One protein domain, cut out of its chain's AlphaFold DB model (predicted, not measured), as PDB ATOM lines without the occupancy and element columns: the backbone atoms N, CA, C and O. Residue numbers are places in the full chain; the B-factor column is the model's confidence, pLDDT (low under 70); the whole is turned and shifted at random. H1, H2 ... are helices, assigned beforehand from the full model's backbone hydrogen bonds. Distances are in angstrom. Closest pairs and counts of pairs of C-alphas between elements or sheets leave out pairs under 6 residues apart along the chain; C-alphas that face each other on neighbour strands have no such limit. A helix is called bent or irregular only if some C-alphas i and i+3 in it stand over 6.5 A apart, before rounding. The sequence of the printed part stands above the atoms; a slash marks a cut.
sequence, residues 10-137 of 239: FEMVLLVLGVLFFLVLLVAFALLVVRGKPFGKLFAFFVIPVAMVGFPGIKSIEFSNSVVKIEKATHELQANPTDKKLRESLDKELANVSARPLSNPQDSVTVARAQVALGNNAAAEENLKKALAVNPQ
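What this domain is: This is residues 10 to 137 of the 239 residues of an uncharacterized protein of Geobacter sp (UniProt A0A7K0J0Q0). One long helix, H2, runs through most of the length of a rod, with H1 folded back along its beginning as a helical hairpin and a small helical head of H3, H4 and H5 at its other end. In the head, H3 and H4 pack on the later part of H2, while H5 packs on H4 and stays clear of H2. The printed part has 128 residues with five named helices, H1 to H5 in order along the chain, and no named strand; its class is all helix. The whole is extended, with a radius of gyration of the C-alphas of 21.7 A and spans of 71 by 33 by 19 A.

How they stand to each other: H1, residues 10 to 34, touches H2, residues 42 to 79, and the closest C-alphas are those of Gly 18 and Pro 49, 4.4 A apart. The two form a hairpin and run opposite ways at a shallow tilt of 32 degrees. Of H2, residues 42 to 56 alone touch H1. H3, residues 84 to 98, touches H2 at residues 63 to 77 alone; the closest C-alphas are those of Ile 70 and Leu 90, 6.2 A apart. H2 and H3 are a hairpin too, running opposite ways at a steep tilt of 40 degrees. H4, residues 105 to 118, touches H2 at residues 67 to 78 alone, with the C-alphas of Thr 74 and Ala 114 the closest at 5.4 A. H2 and H4 run the same way at a steep tilt of 45 degrees. H3 and H4 also touch and form a hairpin; their closest C-alphas are those of Arg 87 and Leu 118, 6.9 A apart. They run opposite ways at a shallow tilt of 33 degrees, only just short of steep. H2, H3 and H4 form an up and down bundle, each helix running against the one before it. H5, residues 121 to 134, touches H4, and the closest C-alphas are those of Ala 112 and Ala 124, 4.0 A apart. H4 and H5 form a hairpin, opposite ways at a shallow tilt of 13 degrees. H5 is apart from H1, H2 and H3, and H1 is apart from H3 and H4. H2 and H4 are the hubs, touching three helices each. Within H1, H3, H4 and H5 every O i to N i+4 pair is within hydrogen-bond range, and in H2 29 of 34 are.

Where its parts are: H1 begins with C-alpha 10 at (38.749, 9.669, 32.374) and is 35.9 A long from Phe 10 to Val 34. H2, from Leu 42 to Ala 79, is the longest helix with 38 residues and 57.2 A; its C-alpha 79 is at (40.029, -29.322, 32.805). H2 is neither bent nor irregular, but only just: C-alphas 53 and 56 are 6.2 A apart. H3, Lys 84 to Ser 98, measures 20.6 A, H4, Pro 105 to Leu 118, 20.0 A, and H5, Asn 121 to Val 134, 20.1 A. H5 ends with C-alpha 134 at (21.763, -5.701, 33.778).

The domain as a whole: The two C-alphas farthest apart are those of Gly 36 and Thr 82, 71.5 A, while the first and last printed C-alphas, of Phe 10 and Gln 137, are 31.4 A apart. The printed part has no cut. The links from H2 to H3 and from H4 to H5 are tight, those from H1 to H2 and from H3 to H4 are short, and no link is long. The mean pLDDT of the printed part is 92.5, and no printed residue is under 70.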
ATOM      1  N   PHE A  10      37.885   8.649  32.974       88.00
ATOM      2  CA  PHE A  10      38.749   9.669  32.374       88.00
ATOM      3  C   PHE A  10      39.141   9.336  30.924       88.00
ATOM      4  O   PHE A  10      39.285  10.250  30.119       88.00
ATOM      5  N   GLU A  11      39.272   8.054  30.564       87.25
ATOM      6  CA  GLU A  11      39.573   7.619  29.193       87.25
ATOM      7  C   GLU A  11      38.367   7.837  28.274       87.25
ATOM      8  O   GLU A  11      38.534   8.241  27.124       87.25
ATOM      9  N   MET A  12      37.146   7.654  28.792       87.06
ATOM     10  CA  MET A  12      35.919   7.998  28.063       87.06
ATOM     11  C   MET A  12      35.844   9.504  27.791       87.06
ATOM     12  O   MET A  12      35.568   9.915  26.663       87.06
ATOM     13  N   VAL A  13      36.131  10.334  28.802       89.38
ATOM     14  CA  VAL A  13      36.170  11.799  28.653       89.38
ATOM     15  C   VAL A  13      37.247  12.207  27.649       89.38
ATOM     16  O   VAL A  13      36.975  13.031  26.779       89.38
ATOM     17  N   LEU A  14      38.436  11.601  27.719       90.88
ATOM     18  CA  LEU A  14      39.529  11.854  26.781       90.88
ATOM     19  C   LEU A  14      39.117  11.546  25.335       90.88
ATOM     20  O   LEU A  14      39.374  12.360  24.448       90.88
ATOM     21  N   LEU A  15      38.430  10.420  25.109       89.88
ATOM     22  CA  LEU A  15      37.923  10.030  23.793       89.88
ATOM     23  C   LEU A  15      36.912  11.055  23.268       89.88
ATOM     24  O   LEU A  15      37.064  11.546  22.151       89.88
ATOM     25  N   VAL A  16      35.903  11.412  24.070       90.75
ATOM     26  CA  VAL A  16      34.857  12.368  23.660       90.75
ATOM     27  C   VAL A  16      35.458  13.744  23.372       90.75
ATOM     28  O   VAL A  16      35.162  14.341  22.336       90.75
ATOM     29  N   LEU A  17      36.343  14.232  24.244       92.81
ATOM     30  CA  LEU A  17      37.009  15.520  24.066       92.81
ATOM     31  C   LEU A  17      37.922  15.511  22.832       92.81
ATOM     32  O   LEU A  17      37.946  16.487  22.086       92.81
ATOM     33  N   GLY A  18      38.619  14.400  22.581       92.50
ATOM     34  CA  GLY A  18      39.442  14.201  21.390       92.50
ATOM     35  C   GLY A  18      38.626  14.261  20.098       92.50
ATOM     36  O   GLY A  18      39.006  14.981  19.175       92.50
ATOM     37  N   VAL A  19      37.472  13.584  20.047       93.06
ATOM     38  CA  VAL A  19      36.556  13.637  18.891       93.06
ATOM     39  C   VAL A  19      36.028  15.056  18.674       93.06
ATOM     40  O   VAL A  19      36.079  15.563  17.554       93.06
ATOM     41  N   LEU A  20      35.565  15.731  19.730       94.38
ATOM     42  CA  LEU A  20      35.072  17.109  19.631       94.38
ATOM     43  C   LEU A  20      36.165  18.066  19.146       94.38
ATOM     44  O   LEU A  20      35.928  18.873  18.246       94.38
ATOM     45  N   PHE A  21      37.372  17.950  19.695       94.19
ATOM     46  CA  PHE A  21      38.496  18.784  19.292       94.19
ATOM     47  C   PHE A  21      38.898  18.527  17.835       94.19
ATOM     48  O   PHE A  21      39.137  19.479  17.092       94.19
ATOM     49  N   PHE A  22      38.879  17.268  17.387       94.81
ATOM     50  CA  PHE A  22      39.108  16.910  15.985       94.81
ATOM     51  C   PHE A  22      38.091  17.575  15.047       94.81
ATOM     52  O   PHE A  22      38.477  18.146  14.028       94.81
ATOM     53  N   LEU A  23      36.801  17.562  15.403       95.12
ATOM     54  CA  LEU A  23      35.744  18.206  14.615       95.12
ATOM     55  C   LEU A  23      35.927  19.727  14.538       95.12
ATOM     56  O   LEU A  23      35.788  20.309  13.462       95.12
ATOM     57  N   VAL A  24      36.292  20.375  15.648       94.19
ATOM     58  CA  VAL A  24      36.591  21.817  15.660       94.19
ATOM     59  C   VAL A  24      37.785  22.133  14.757       94.19
ATOM     60  O   VAL A  24      37.724  23.084  13.975       94.19
ATOM     61  N   LEU A  25      38.848  21.324  14.810       93.69
ATOM     62  CA  LEU A  25      40.002  21.487  13.924       93.69
ATOM     63  C   LEU A  25      39.639  21.268  12.452       93.69
ATOM     64  O   LEU A  25      40.140  22.009  11.609       93.69
ATOM     65  N   LEU A  26      38.743  20.329  12.127       93.50
ATOM     66  CA  LEU A  26      38.235  20.148  10.762       93.50
ATOM     67  C   LEU A  26      37.484  21.387  10.257       93.50
ATOM     68  O   LEU A  26      37.718  21.828   9.131       93.50
ATOM     69  N   VAL A  27      36.625  21.986  11.086       93.94
ATOM     70  CA  VAL A  27      35.915  23.226  10.728       93.94
ATOM     71  C   VAL A  27      36.901  24.382  10.550       93.94
ATOM     72  O   VAL A  27      36.835  25.105   9.555       93.94
ATOM     73  N   ALA A  28      37.855  24.546  11.471       91.81
ATOM     74  CA  ALA A  28      38.888  25.576  11.372       91.81
ATOM     75  C   ALA A  28      39.756  25.398  10.116       91.81
ATOM     76  O   ALA A  28      40.063  26.379   9.435       91.81
ATOM     77  N   PHE A  29      40.106  24.154   9.780       92.12
ATOM     78  CA  PHE A  29      40.830  23.809   8.561       92.12
ATOM     79  C   PHE A  29      40.046  24.234   7.318       92.12
ATOM     80  O   PHE A  29      40.571  24.992   6.504       92.12
ATOM     81  N   ALA A  30      38.774  23.837   7.211       92.19
ATOM     82  CA  ALA A  30      37.912  24.218   6.094       92.19
ATOM     83  C   ALA A  30      37.805  25.747   5.947       92.19
ATOM     84  O   ALA A  30      37.945  26.279   4.846       92.19
ATOM     85  N   LEU A  31      37.643  26.476   7.057       92.88
ATOM     86  CA  LEU A  31      37.586  27.941   7.049       92.88
ATOM     87  C   LEU A  31      38.899  28.592   6.595       92.88
ATOM     88  O   LEU A  31      38.858  29.594   5.882       92.88
ATOM     89  N   LEU A  32      40.057  28.068   7.006       91.19
ATOM     90  CA  LEU A  32      41.357  28.590   6.570       91.19
ATOM     91  C   LEU A  32      41.604  28.322   5.083       91.19
ATOM     92  O   LEU A  32      42.105  29.215   4.401       91.19
ATOM     93  N   VAL A  33      41.198  27.149   4.589       91.50
ATOM     94  CA  VAL A  33      41.278  26.782   3.167       91.50
ATOM     95  C   VAL A  33      40.401  27.707   2.320       91.50
ATOM     96  O   VAL A  33      40.904  28.322   1.385       91.50
ATOM     97  N   VAL A  34      39.128  27.894   2.686       93.44
ATOM     98  CA  VAL A  34      38.201  28.793   1.963       93.44
ATOM     99  C   VAL A  34      38.686  30.248   1.981       93.44
ATOM    100  O   VAL A  34      38.482  30.983   1.020       93.44
ATOM    101  N   ARG A  35      39.356  30.677   3.058       92.19
ATOM    102  CA  ARG A  35      39.902  32.039   3.201       92.19
ATOM    103  C   ARG A  35      41.323  32.208   2.644       92.19
ATOM    104  O   ARG A  35      41.900  33.276   2.840       92.19
ATOM    105  N   GLY A  36      41.907  31.185   2.013       88.75
ATOM    106  CA  GLY A  36      43.252  31.241   1.422       88.75
ATOM    107  C   GLY A  36      44.384  31.507   2.424       88.75
ATOM    108  O   GLY A  36      45.436  32.021   2.049       88.75
ATOM    109  N   LYS A  37      44.179  31.213   3.714       88.62
ATOM    110  CA  LYS A  37      45.172  31.458   4.771       88.62
ATOM    111  C   LYS A  37      46.147  30.280   4.898       88.62
ATOM    112  O   LYS A  37      45.755  29.139   4.659       88.62
ATOM    113  N   PRO A  38      47.398  30.511   5.342       85.56
ATOM    114  CA  PRO A  38      48.350  29.427   5.563       85.56
ATOM    115  C   PRO A  38      47.847  28.482   6.663       85.56
ATOM    116  O   PRO A  38      47.671  28.881   7.812       85.56
ATOM    117  N   PHE A  39      47.638  27.214   6.309       84.12
ATOM    118  CA  PHE A  39      47.073  26.182   7.189       84.12
ATOM    119  C   PHE A  39      48.102  25.134   7.646       84.12
ATOM    120  O   PHE A  39      47.777  24.284   8.468       84.12
ATOM    121  N   GLY A  40      49.353  25.197   7.169       83.00
ATOM    122  CA  GLY A  40      50.389  24.196   7.470       83.00
ATOM    123  C   GLY A  40      50.634  23.978   8.969       83.00
ATOM    124  O   GLY A  40      50.803  22.848   9.414       83.00
ATOM    125  N   LYS A  41      50.556  25.047   9.775       83.38
ATOM    126  CA  LYS A  41      50.693  24.968  11.241       83.38
ATOM    127  C   LYS A  41      49.546  24.200  11.912       83.38
ATOM    128  O   LYS A  41      49.741  23.678  13.002       83.38
ATOM    129  N   LEU A  42      48.374  24.109  11.275       86.25
ATOM    130  CA  LEU A  42      47.208  23.423  11.834       86.25
ATOM    131  C   LEU A  42      47.402  21.900  11.879       86.25
ATOM    132  O   LEU A  42      46.893  21.259  12.791       86.25
ATOM    133  N   PHE A  43      48.193  21.322  10.967       86.12
ATOM    134  CA  PHE A  43      48.482  19.881  10.960       86.12
ATOM    135  C   PHE A  43      49.157  19.396  12.246       86.12
ATOM    136  O   PHE A  43      48.841  18.309  12.720       86.12
ATOM    137  N   ALA A  44      50.013  20.215  12.863       87.75
ATOM    138  CA  ALA A  44      50.613  19.875  14.153       87.75
ATOM    139  C   ALA A  44      49.550  19.719  15.258       87.75
ATOM    140  O   ALA A  44      49.678  18.856  16.125       87.75
ATOM    141  N   PHE A  45      48.461  20.494  15.196       90.19
ATOM    142  CA  PHE A  45      47.366  20.407  16.162       90.19
ATOM    143  C   PHE A  45      46.488  19.173  15.970       90.19
ATOM    144  O   PHE A  45      45.878  18.743  16.940       90.19
ATOM    145  N   PHE A  46      46.455  18.565  14.777       90.81
ATOM    146  CA  PHE A  46      45.718  17.318  14.536       90.81
ATOM    147  C   PHE A  46      46.338  16.103  15.239       90.81
ATOM    148  O   PHE A  46      45.625  15.147  15.532       90.81
ATOM    149  N   VAL A  47      47.632  16.141  15.571       91.69
ATOM    150  CA  VAL A  47      48.311  15.039  16.277       91.69
ATOM    151  C   VAL A  47      47.702  14.803  17.664       91.69
ATOM    152  O   VAL A  47      47.514  13.660  18.073       91.69
ATOM    153  N   ILE A  48      47.347  15.881  18.369       91.12
ATOM    154  CA  ILE A  48      46.808  15.832  19.734       91.12
ATOM    155  C   ILE A  48      45.479  15.054  19.802       91.12
ATOM    156  O   ILE A  48      45.428  14.051  20.515       91.12
ATOM    157  N   PRO A  49      44.406  15.429  19.074       92.00
ATOM    158  CA  PRO A  49      43.151  14.691  19.122       92.00
ATOM    159  C   PRO A  49      43.280  13.274  18.559       92.00
ATOM    160  O   PRO A  49      42.624  12.372  19.068       92.00
ATOM    161  N   VAL A  50      44.151  13.041  17.568       90.81
ATOM    162  CA  VAL A  50      44.422  11.680  17.071       90.81
ATOM    163  C   VAL A  50      44.986  10.799  18.189       90.81
ATOM    164  O   VAL A  50      44.508   9.682  18.378       90.81
ATOM    165  N   ALA A  51      45.934  11.300  18.985       91.31
ATOM    166  CA  ALA A  51      46.453  10.575  20.146       91.31
ATOM    167  C   ALA A  51      45.381  10.371  21.235       91.31
ATOM    168  O   ALA A  51      45.263   9.271  21.780       91.31
ATOM    169  N   MET A  52      44.566  11.396  21.517       90.19
ATOM    170  CA  MET A  52      43.481  11.333  22.512       90.19
ATOM    171  C   MET A  52      42.392  10.314  22.157       90.19
ATOM    172  O   MET A  52      41.825   9.699  23.056       90.19
ATOM    173  N   VAL A  53      42.108  10.114  20.867       89.00
ATOM    174  CA  VAL A  53      41.157   9.097  20.387       89.00
ATOM    175  C   VAL A  53      41.821   7.721  20.284       89.00
ATOM    176  O   VAL A  53      41.214   6.710  20.639       89.00
ATOM    177  N   GLY A  54      43.076   7.667  19.832       86.62
ATOM    178  CA  GLY A  54      43.806   6.417  19.630       86.62
ATOM    179  C   GLY A  54      44.120   5.669  20.928       86.62
ATOM    180  O   GLY A  54      43.990   4.445  20.972       86.62
ATOM    181  N   PHE A  55      44.494   6.382  21.997       88.62
ATOM    182  CA  PHE A  55      44.897   5.756  23.262       88.62
ATOM    183  C   PHE A  55      43.777   4.918  23.918       88.62
ATOM    184  O   PHE A  55      44.003   3.724  24.145       88.62
ATOM    185  N   PRO A  56      42.559   5.451  24.160       86.44
ATOM    186  CA  PRO A  56      41.461   4.655  24.710       86.44
ATOM    187  C   PRO A  56      41.057   3.492  23.791       86.44
ATOM    188  O   PRO A  56      40.753   2.403  24.269       86.44
ATOM    189  N   GLY A  57      41.126   3.676  22.466       84.81
ATOM    190  CA  GLY A  57      40.832   2.607  21.506       84.81
ATOM    191  C   GLY A  57      41.728   1.375  21.691       84.81
ATOM    192  O   GLY A  57      41.232   0.252  21.777       84.81
ATOM    193  N   ILE A  58      43.043   1.579  21.835       85.81
ATOM    194  CA  ILE A  58      44.003   0.489  22.083       85.81
ATOM    195  C   ILE A  58      43.733  -0.179  23.439       85.81
ATOM    196  O   ILE A  58      43.758  -1.407  23.538       85.81
ATOM    197  N   LYS A  59      43.429   0.609  24.480       87.06
ATOM    198  CA  LYS A  59      43.160   0.094  25.832       87.06
ATOM    199  C   LYS A  59      41.895  -0.753  25.922       87.06
ATOM    200  O   LYS A  59      41.892  -1.728  26.673       87.06
ATOM    201  N   SER A  60      40.860  -0.418  25.157       85.94
ATOM    202  CA  SER A  60      39.636  -1.220  25.073       85.94
ATOM    203  C   SER A  60      39.898  -2.577  24.404       85.94
ATOM    204  O   SER A  60      39.482  -3.611  24.920       85.94
ATOM    205  N   ILE A  61      40.685  -2.604  23.320       86.81
ATOM    206  CA  ILE A  61      41.071  -3.857  22.644       86.81
ATOM    207  C   ILE A  61      41.933  -4.740  23.558       86.81
ATOM    208  O   ILE A  61      41.719  -5.950  23.640       86.81
ATOM    209  N   GLU A  62      42.905  -4.149  24.261       87.94
ATOM    210  CA  GLU A  62      43.733  -4.853  25.248       87.94
ATOM    211  C   GLU A  62      42.864  -5.505  26.332       87.94
ATOM    212  O   GLU A  62      43.041  -6.685  26.632       87.94
ATOM    213  N   PHE A  63      41.874  -4.772  26.847       90.69
ATOM    214  CA  PHE A  63      40.932  -5.282  27.836       90.69
ATOM    215  C   PHE A  63      40.107  -6.465  27.315       90.69
ATOM    216  O   PHE A  63      40.058  -7.505  27.971       90.69
ATOM    217  N   SER A  64      39.511  -6.358  26.123       89.19
ATOM    218  CA  SER A  64      38.753  -7.470  25.533       89.19
ATOM    219  C   SER A  64      39.621  -8.718  25.350       89.19
ATOM    220  O   SER A  64      39.183  -9.829  25.644       89.19
ATOM    221  N   ASN A  65      40.880  -8.549  24.936       90.44
ATOM    222  CA  ASN A  65      41.825  -9.661  24.833       90.44
ATOM    223  C   ASN A  65      42.124 -10.296  26.198       90.44
ATOM    224  O   ASN A  65      42.215 -11.521  26.290       90.44
ATOM    225  N   SER A  66      42.261  -9.495  27.256       92.12
ATOM    226  CA  SER A  66      42.425  -9.992  28.625       92.12
ATOM    227  C   SER A  66      41.208 -10.786  29.102       92.12
ATOM    228  O   SER A  66      41.376 -11.875  29.647       92.12
ATOM    229  N   VAL A  67      39.984 -10.320  28.831       93.69
ATOM    230  CA  VAL A  67      38.751 -11.059  29.169       93.69
ATOM    231  C   VAL A  67      38.704 -12.414  28.452       93.69
ATOM    232  O   VAL A  67      38.453 -13.438  29.086       93.69
ATOM    233  N   VAL A  68      39.040 -12.459  27.159       93.62
ATOM    234  CA  VAL A  68      39.100 -13.718  26.391       93.62
ATOM    235  C   VAL A  68      40.178 -14.665  26.934       93.62
ATOM    236  O   VAL A  68      39.958 -15.875  27.032       93.62
ATOM    237  N   LYS A  69      41.349 -14.141  27.326       95.38
ATOM    238  CA  LYS A  69      42.401 -14.944  27.973       95.38
ATOM    239  C   LYS A  69      41.923 -15.538  29.293       95.38
ATOM    240  O   LYS A  69      42.187 -16.713  29.537       95.38
ATOM    241  N   ILE A  70      41.215 -14.758  30.111       97.31
ATOM    242  CA  ILE A  70      40.610 -15.229  31.365       97.31
ATOM    243  C   ILE A  70      39.626 -16.359  31.084       97.31
ATOM    244  O   ILE A  70      39.695 -17.391  31.750       97.31
ATOM    245  N   GLU A  71      38.740 -16.204  30.101       96.56
ATOM    246  CA  GLU A  71      37.769 -17.243  29.754       96.56
ATOM    247  C   GLU A  71      38.468 -18.550  29.360       96.56
ATOM    248  O   GLU A  71      38.189 -19.610  29.930       96.56
ATOM    249  N   LYS A  72      39.446 -18.470  28.452       96.62
ATOM    250  CA  LYS A  72      40.215 -19.635  28.003       96.62
ATOM    251  C   LYS A  72      40.980 -20.299  29.149       96.62
ATOM    252  O   LYS A  72      40.857 -21.507  29.345       96.62
ATOM    253  N   ALA A  73      41.722 -19.518  29.934       96.94
ATOM    254  CA  ALA A  73      42.479 -20.021  31.077       96.94
ATOM    255  C   ALA A  73      41.561 -20.628  32.151       96.94
ATOM    256  O   ALA A  73      41.919 -21.623  32.774       96.94
ATOM    257  N   THR A  74      40.350 -20.092  32.327       97.25
ATOM    258  CA  THR A  74      39.335 -20.663  33.225       97.25
ATOM    259  C   THR A  74      38.888 -22.042  32.749       97.25
ATOM    260  O   THR A  74      38.831 -22.974  33.552       97.25
ATOM    261  N   HIS A  75      38.610 -22.207  31.453       95.69
ATOM    262  CA  HIS A  75      38.249 -23.508  30.883       95.69
ATOM    263  C   HIS A  75      39.391 -24.527  30.972       95.69
ATOM    264  O   HIS A  75      39.166 -25.677  31.360       95.69
ATOM    265  N   GLU A  76      40.618 -24.111  30.665       96.19
ATOM    266  CA  GLU A  76      41.809 -24.954  30.813       96.19
ATOM    267  C   GLU A  76      42.020 -25.365  32.274       96.19
ATOM    268  O   GLU A  76      42.318 -26.528  32.557       96.19
ATOM    269  N   LEU A  77      41.783 -24.448  33.214       96.38
ATOM    270  CA  LEU A  77      41.925 -24.720  34.637       96.38
ATOM    271  C   LEU A  77      40.845 -25.685  35.136       96.38
ATOM    272  O   LEU A  77      41.144 -26.582  35.920       96.38
ATOM    273  N   GLN A  78      39.606 -25.556  34.663       94.38
ATOM    274  CA  GLN A  78      38.533 -26.513  34.957       94.38
ATOM    275  C   GLN A  78      38.852 -27.922  34.444       94.38
ATOM    276  O   GLN A  78      38.473 -28.903  35.082       94.38
ATOM    277  N   ALA A  79      39.558 -28.038  33.315       93.75
ATOM    278  CA  ALA A  79      40.029 -29.322  32.805       93.75
ATOM    279  C   ALA A  79      41.223 -29.868  33.609       93.75
ATOM    280  O   ALA A  79      41.285 -31.071  33.863       93.75
ATOM    281  N   ASN A  80      42.132 -28.991  34.042       94.00
ATOM    282  CA  ASN A  80      43.362 -29.335  34.756       94.00
ATOM    283  C   ASN A  80      43.447 -28.618  36.115       94.00
ATOM    284  O   ASN A  80      44.300 -27.749  36.320       94.00
ATOM    285  N   PRO A  81      42.619 -29.002  37.104       92.88
ATOM    286  CA  PRO A  81      42.446 -28.224  38.328       92.88
ATOM    287  C   PRO A  81      43.694 -28.174  39.214       92.88
ATOM    288  O   PRO A  81      43.765 -27.338  40.106       92.88
ATOM    289  N   THR A  82      44.688 -29.037  39.005       94.00
ATOM    290  CA  THR A  82      45.916 -29.062  39.823       94.00
ATOM    291  C   THR A  82      47.080 -28.265  39.226       94.00
ATOM    292  O   THR A  82      48.157 -28.242  39.825       94.00
ATOM    293  N   ASP A  83      46.883 -27.595  38.084       95.62
ATOM    294  CA  ASP A  83      47.912 -26.749  37.478       95.62
ATOM    295  C   ASP A  83      48.088 -25.443  38.268       95.62
ATOM    296  O   ASP A  83      47.264 -24.528  38.220       95.62
ATOM    297  N   LYS A  84      49.193 -25.357  39.014       92.06
ATOM    298  CA  LYS A  84      49.531 -24.180  39.823       92.06
ATOM    299  C   LYS A  84      49.896 -22.966  38.977       92.06
ATOM    300  O   LYS A  84      49.484 -21.862  39.315       92.06
ATOM    301  N   LYS A  85      50.634 -23.159  37.879       94.44
ATOM    302  CA  LYS A  85      51.076 -22.046  37.027       94.44
ATOM    303  C   LYS A  85      49.876 -21.393  36.357       94.44
ATOM    304  O   LYS A  85      49.787 -20.168  36.322       94.44
ATOM    305  N   LEU A  86      48.937 -22.208  35.880       96.06
ATOM    306  CA  LEU A  86      47.704 -21.714  35.279       96.06
ATOM    307  C   LEU A  86      46.836 -20.964  36.295       96.06
ATOM    308  O   LEU A  86      46.332 -19.891  35.974       96.06
ATOM    309  N   ARG A  87      46.718 -21.464  37.534       95.88
ATOM    310  CA  ARG A  87      46.026 -20.749  38.626       95.88
ATOM    311  C   ARG A  87      46.647 -19.389  38.910       95.88
ATOM    312  O   ARG A  87      45.928 -18.401  38.937       95.88
ATOM    313  N   GLU A  88      47.962 -19.339  39.104       94.56
ATOM    314  CA  GLU A  88      48.682 -18.095  39.396       94.56
ATOM    315  C   GLU A  88      48.586 -17.097  38.238       94.56
ATOM    316  O   GLU A  88      48.435 -15.897  38.459       94.56
ATOM    317  N   SER A  89      48.664 -17.578  36.994       94.88
ATOM    318  CA  SER A  89      48.499 -16.730  35.813       94.88
ATOM    319  C   SER A  89      47.074 -16.194  35.693       94.88
ATOM    320  O   SER A  89      46.900 -15.017  35.386       94.88
ATOM    321  N   LEU A  90      46.065 -17.038  35.932       97.00
ATOM    322  CA  LEU A  90      44.660 -16.638  35.900       97.00
ATOM    323  C   LEU A  90      44.358 -15.608  36.992       97.00
ATOM    324  O   LEU A  90      43.703 -14.615  36.707       97.00
ATOM    325  N   ASP A  91      44.867 -15.812  38.207       96.12
ATOM    326  CA  ASP A  91      44.683 -14.891  39.333       96.12
ATOM    327  C   ASP A  91      45.269 -13.498  39.040       96.12
ATOM    328  O   ASP A  91      44.600 -12.481  39.233       96.12
ATOM    329  N   LYS A  92      46.475 -13.442  38.459       94.81
ATOM    330  CA  LYS A  92      47.103 -12.180  38.030       94.81
ATOM    331  C   LYS A  92      46.301 -11.461  36.948       94.81
ATOM    332  O   LYS A  92      46.078 -10.256  37.049       94.81
ATOM    333  N   GLU A  93      45.872 -12.183  35.913       94.06
ATOM    334  CA  GLU A  93      45.096 -11.589  34.820       94.06
ATOM    335  C   GLU A  93      43.736 -11.087  35.323       94.06
ATOM    336  O   GLU A  93      43.293  -9.985  34.989       94.06
ATOM    337  N   LEU A  94      43.105 -11.866  36.200       95.88
ATOM    338  CA  LEU A  94      41.843 -11.527  36.833       95.88
ATOM    339  C   LEU A  94      41.953 -10.270  37.700       95.88
ATOM    340  O   LEU A  94      41.038  -9.448  37.665       95.88
ATOM    341  N   ALA A  95      43.051 -10.084  38.435       93.69
ATOM    342  CA  ALA A  95      43.285  -8.871  39.218       93.69
ATOM    343  C   ALA A  95      43.340  -7.615  38.327       93.69
ATOM    344  O   ALA A  95      42.735  -6.596  38.661       93.69
ATOM    345  N   ASN A  96      43.988  -7.704  37.159       89.06
ATOM    346  CA  ASN A  96      44.075  -6.595  36.201       89.06
ATOM    347  C   ASN A  96      42.711  -6.231  35.596       89.06
ATOM    348  O   ASN A  96      42.389  -5.050  35.453       89.06
ATOM    349  N   VAL A  97      41.905  -7.235  35.241       92.25
ATOM    350  CA  VAL A  97      40.565  -7.032  34.663       92.25
ATOM    351  C   VAL A  97      39.569  -6.555  35.720       92.25
ATOM    352  O   VAL A  97      38.796  -5.639  35.455       92.25
ATOM    353  N   SER A  98      39.621  -7.106  36.935       89.88
ATOM    354  CA  SER A  98      38.703  -6.744  38.030       89.88
ATOM    355  C   SER A  98      38.922  -5.321  38.554       89.88
ATOM    356  O   SER A  98      38.020  -4.747  39.157       89.88
ATOM    357  N   ALA A  99      40.103  -4.736  38.323       88.06
ATOM    358  CA  ALA A  99      40.406  -3.344  38.663       88.06
ATOM    359  C   ALA A  99      39.777  -2.321  37.697       88.06
ATOM    360  O   ALA A  99      39.875  -1.109  37.922       88.06
ATOM    361  N   ARG A 100      39.167  -2.785  36.600       87.00
ATOM    362  CA  ARG A 100      38.531  -1.943  35.585       87.00
ATOM    363  C   ARG A 100      37.004  -2.019  35.682       87.00
ATOM    364  O   ARG A 100      36.464  -3.027  36.135       87.00
ATOM    365  N   PRO A 101      36.283  -0.973  35.245       85.81
ATOM    366  CA  PRO A 101      34.826  -1.014  35.183       85.81
ATOM    367  C   PRO A 101      34.325  -2.096  34.216       85.81
ATOM    368  O   PRO A 101      34.717  -2.116  33.051       85.81
ATOM    369  N   LEU A 102      33.415  -2.953  34.690       87.50
ATOM    370  CA  LEU A 102      32.744  -3.981  33.887       87.50
ATOM    371  C   LEU A 102      31.331  -3.504  33.539       87.50
ATOM    372  O   LEU A 102      30.437  -3.528  34.386       87.50
ATOM    373  N   SER A 103      31.124  -3.034  32.308       84.31
ATOM    374  CA  SER A 103      29.824  -2.509  31.852       84.31
ATOM    375  C   SER A 103      29.054  -3.493  30.965       84.31
ATOM    376  O   SER A 103      27.848  -3.307  30.725       84.31
ATOM    377  N   ASN A 104      29.732  -4.518  30.445       89.75
ATOM    378  CA  ASN A 104      29.117  -5.656  29.778       89.75
ATOM    379  C   ASN A 104      28.796  -6.770  30.791       89.75
ATOM    380  O   ASN A 104      29.685  -7.232  31.516       89.75
ATOM    381  N   PRO A 105      27.533  -7.233  30.850       93.25
ATOM    382  CA  PRO A 105      27.171  -8.346  31.717       93.25
ATOM    383  C   PRO A 105      27.918  -9.642  31.360       93.25
ATOM    384  O   PRO A 105      28.206 -10.415  32.268       93.25
ATOM    385  N   GLN A 106      28.308  -9.863  30.096       94.06
ATOM    386  CA  GLN A 106      29.077 -11.054  29.705       94.06
ATOM    387  C   GLN A 106      30.475 -11.076  30.337       94.06
ATOM    388  O   GLN A 106      30.924 -12.103  30.849       94.06
ATOM    389  N   ASP A 107      31.146  -9.928  30.358       94.50
ATOM    390  CA  ASP A 107      32.474  -9.784  30.954       94.50
ATOM    391  C   ASP A 107      32.387  -9.997  32.471       94.50
ATOM    392  O   ASP A 107      33.217 -10.692  33.057       94.50
ATOM    393  N   SER A 108      31.310  -9.505  33.095       95.50
ATOM    394  CA  SER A 108      31.014  -9.755  34.513       95.50
ATOM    395  C   SER A 108      30.805 -11.246  34.811       95.50
ATOM    396  O   SER A 108      31.344 -11.749  35.797       95.50
ATOM    397  N   VAL A 109      30.089 -11.985  33.952       97.25
ATOM    398  CA  VAL A 109      29.942 -13.449  34.081       97.25
ATOM    399  C   VAL A 109      31.279 -14.163  33.900       97.25
ATOM    400  O   VAL A 109      31.573 -15.106  34.632       97.25
ATOM    401  N   THR A 110      32.102 -13.717  32.953       96.88
ATOM    402  CA  THR A 110      33.424 -14.302  32.684       96.88
ATOM    403  C   THR A 110      34.348 -14.153  33.891       96.88
ATOM    404  O   THR A 110      34.935 -15.134  34.355       96.88
ATOM    405  N   VAL A 111      34.404 -12.947  34.462       97.12
ATOM    406  CA  VAL A 111      35.133 -12.651  35.702       97.12
ATOM    407  C   VAL A 111      34.589 -13.486  36.862       97.12
ATOM    408  O   VAL A 111      35.369 -14.125  37.569       97.12
ATOM    409  N   ALA A 112      33.265 -13.565  37.024       97.56
ATOM    410  CA  ALA A 112      32.643 -14.380  38.066       97.56
ATOM    411  C   ALA A 112      32.997 -15.872  37.928       97.56
ATOM    412  O   ALA A 112      33.338 -16.529  38.909       97.56
ATOM    413  N   ARG A 113      32.987 -16.420  36.708       97.62
ATOM    414  CA  ARG A 113      33.346 -17.822  36.437       97.62
ATOM    415  C   ARG A 113      34.803 -18.114  36.799       97.62
ATOM    416  O   ARG A 113      35.082 -19.149  37.408       97.62
ATOM    417  N   ALA A 114      35.717 -17.205  36.461       97.81
ATOM    418  CA  ALA A 114      37.124 -17.302  36.842       97.81
ATOM    419  C   ALA A 114      37.304 -17.246  38.367       97.81
ATOM    420  O   ALA A 114      38.031 -18.059  38.940       97.81
ATOM    421  N   GLN A 115      36.582 -16.344  39.037       97.75
ATOM    422  CA  GLN A 115      36.569 -16.231  40.497       97.75
ATOM    423  C   GLN A 115      36.080 -17.524  41.160       97.75
ATOM    424  O   GLN A 115      36.752 -18.015  42.066       97.75
ATOM    425  N   VAL A 116      34.996 -18.142  40.669       97.06
ATOM    426  CA  VAL A 116      34.560 -19.471  41.139       97.06
ATOM    427  C   VAL A 116      35.663 -20.509  40.939       97.06
ATOM    428  O   VAL A 116      35.978 -21.248  41.865       97.06
ATOM    429  N   ALA A 117      36.291 -20.571  39.762       96.56
ATOM    430  CA  ALA A 117      37.342 -21.555  39.483       96.56
ATOM    431  C   ALA A 117      38.560 -21.418  40.420       96.56
ATOM    432  O   ALA A 117      39.172 -22.422  40.794       96.56
ATOM    433  N   LEU A 118      38.889 -20.193  40.836       96.00
ATOM    434  CA  LEU A 118      39.959 -19.914  41.797       96.00
ATOM    435  C   LEU A 118      39.535 -20.114  43.265       96.00
ATOM    436  O   LEU A 118      40.403 -20.263  44.122       96.00
ATOM    437  N   GLY A 119      38.232 -20.195  43.552       94.44
ATOM    438  CA  GLY A 119      37.678 -20.330  44.905       94.44
ATOM    439  C   GLY A 119      37.264 -19.009  45.566       94.44
ATOM    440  O   GLY A 119      36.925 -18.993  46.747       94.44
ATOM    441  N   ASN A 120      37.249 -17.906  44.817       95.06
ATOM    442  CA  ASN A 120      36.860 -16.571  45.272       95.06
ATOM    443  C   ASN A 120      35.332 -16.372  45.181       95.06
ATOM    444  O   ASN A 120      34.850 -15.473  44.490       95.06
ATOM    445  N   ASN A 121      34.559 -17.222  45.867       93.00
ATOM    446  CA  ASN A 121      33.098 -17.312  45.705       93.00
ATOM    447  C   ASN A 121      32.353 -16.000  46.005       93.00
ATOM    448  O   ASN A 121      31.473 -15.619  45.243       93.00
ATOM    449  N   ALA A 122      32.741 -15.269  47.055       93.75
ATOM    450  CA  ALA A 122      32.077 -14.014  47.417       93.75
ATOM    451  C   ALA A 122      32.186 -12.950  46.307       93.75
ATOM    452  O   ALA A 122      31.202 -12.304  45.954       93.75
ATOM    453  N   ALA A 123      33.372 -12.809  45.707       94.69
ATOM    454  CA  ALA A 123      33.577 -11.892  44.588       94.69
ATOM    455  C   ALA A 123      32.820 -12.357  43.330       94.69
ATOM    456  O   ALA A 123      32.255 -11.536  42.603       94.69
ATOM    457  N   ALA A 124      32.761 -13.676  43.107       96.56
ATOM    458  CA  ALA A 124      32.008 -14.254  42.002       96.56
ATOM    459  C   ALA A 124      30.509 -13.954  42.098       96.56
ATOM    460  O   ALA A 124      29.898 -13.558  41.107       96.56
ATOM    461  N   GLU A 125      29.921 -14.107  43.285       96.31
ATOM    462  CA  GLU A 125      28.511 -13.798  43.538       96.31
ATOM    463  C   GLU A 125      28.198 -12.321  43.290       96.31
ATOM    464  O   GLU A 125      27.174 -11.997  42.685       96.31
ATOM    465  N   GLU A 126      29.093 -11.417  43.695       95.56
ATOM    466  CA  GLU A 126      28.927  -9.985  43.452       95.56
ATOM    467  C   GLU A 126      28.898  -9.666  41.948       95.56
ATOM    468  O   GLU A 126      27.993  -8.974  41.471       95.56
ATOM    469  N   ASN A 127      29.848 -10.201  41.178       96.31
ATOM    470  CA  ASN A 127      29.908  -9.983  39.729       96.31
ATOM    471  C   ASN A 127      28.760 -10.667  38.980       96.31
ATOM    472  O   ASN A 127      28.200 -10.092  38.045       96.31
ATOM    473  N   LEU A 128      28.339 -11.848  39.429       97.25
ATOM    474  CA  LEU A 128      27.162 -12.518  38.892       97.25
ATOM    475  C   LEU A 128      25.886 -11.701  39.148       97.25
ATOM    476  O   LEU A 128      25.061 -11.539  38.246       97.25
ATOM    477  N   LYS A 129      25.733 -11.132  40.350       96.50
ATOM    478  CA  LYS A 129      24.610 -10.249  40.683       96.50
ATOM    479  C   LYS A 129      24.601  -9.002  39.800       96.50
ATOM    480  O   LYS A 129      23.535  -8.624  39.319       96.50
ATOM    481  N   LYS A 130      25.764  -8.390  39.547       93.94
ATOM    482  CA  LYS A 130      25.895  -7.259  38.608       93.94
ATOM    483  C   LYS A 130      25.443  -7.650  37.200       93.94
ATOM    484  O   LYS A 130      24.643  -6.931  36.603       93.94
ATOM    485  N   ALA A 131      25.887  -8.802  36.696       96.00
ATOM    486  CA  ALA A 131      25.491  -9.290  35.378       96.00
ATOM    487  C   ALA A 131      23.973  -9.501  35.268       96.00
ATOM    488  O   ALA A 131      23.346  -8.991  34.339       96.00
ATOM    489  N   LEU A 132      23.377 -10.192  36.245       96.69
ATOM    490  CA  LEU A 132      21.939 -10.481  36.283       96.69
ATOM    491  C   LEU A 132      21.082  -9.232  36.524       96.69
ATOM    492  O   LEU A 132      19.942  -9.194  36.076       96.69
ATOM    493  N   ALA A 133      21.609  -8.205  37.195       95.88
ATOM    494  CA  ALA A 133      20.915  -6.927  37.342       95.88
ATOM    495  C   ALA A 133      20.783  -6.185  36.002       95.88
ATOM    496  O   ALA A 133      19.781  -5.513  35.771       95.88
ATOM    497  N   VAL A 134      21.778  -6.314  35.117       94.38
ATOM    498  CA  VAL A 134      21.763  -5.701  33.778       94.38
ATOM    499  C   VAL A 134      21.001  -6.570  32.775       94.38
ATOM    500  O   VAL A 134      20.248  -6.043  31.959       94.38
ATOM    501  N   ASN A 135      21.188  -7.891  32.820       95.31
ATOM    502  CA  ASN A 135      20.482  -8.848  31.974       95.31
ATOM    503  C   ASN A 135      20.045 -10.088  32.785       95.31
ATOM    504  O   ASN A 135      20.810 -11.051  32.899       95.31
ATOM    505  N   PRO A 136      18.805 -10.103  33.311       96.38
ATOM    506  CA  PRO A 136      18.295 -11.203  34.136       96.38
ATOM    507  C   PRO A 136      18.162 -12.549  33.414       96.38
ATOM    508  O   PRO A 136      18.078 -13.585  34.069       96.38
ATOM    509  N   GLN A 137      18.107 -12.542  32.079       96.06
ATOM    510  CA  GLN A 137      17.911 -13.737  31.252       96.06
ATOM    511  C   GLN A 137      19.193 -14.187  30.544       96.06
ATOM    512  O   GLN A 137      19.128 -15.018  29.640       96.06
TER     513      GLN A 137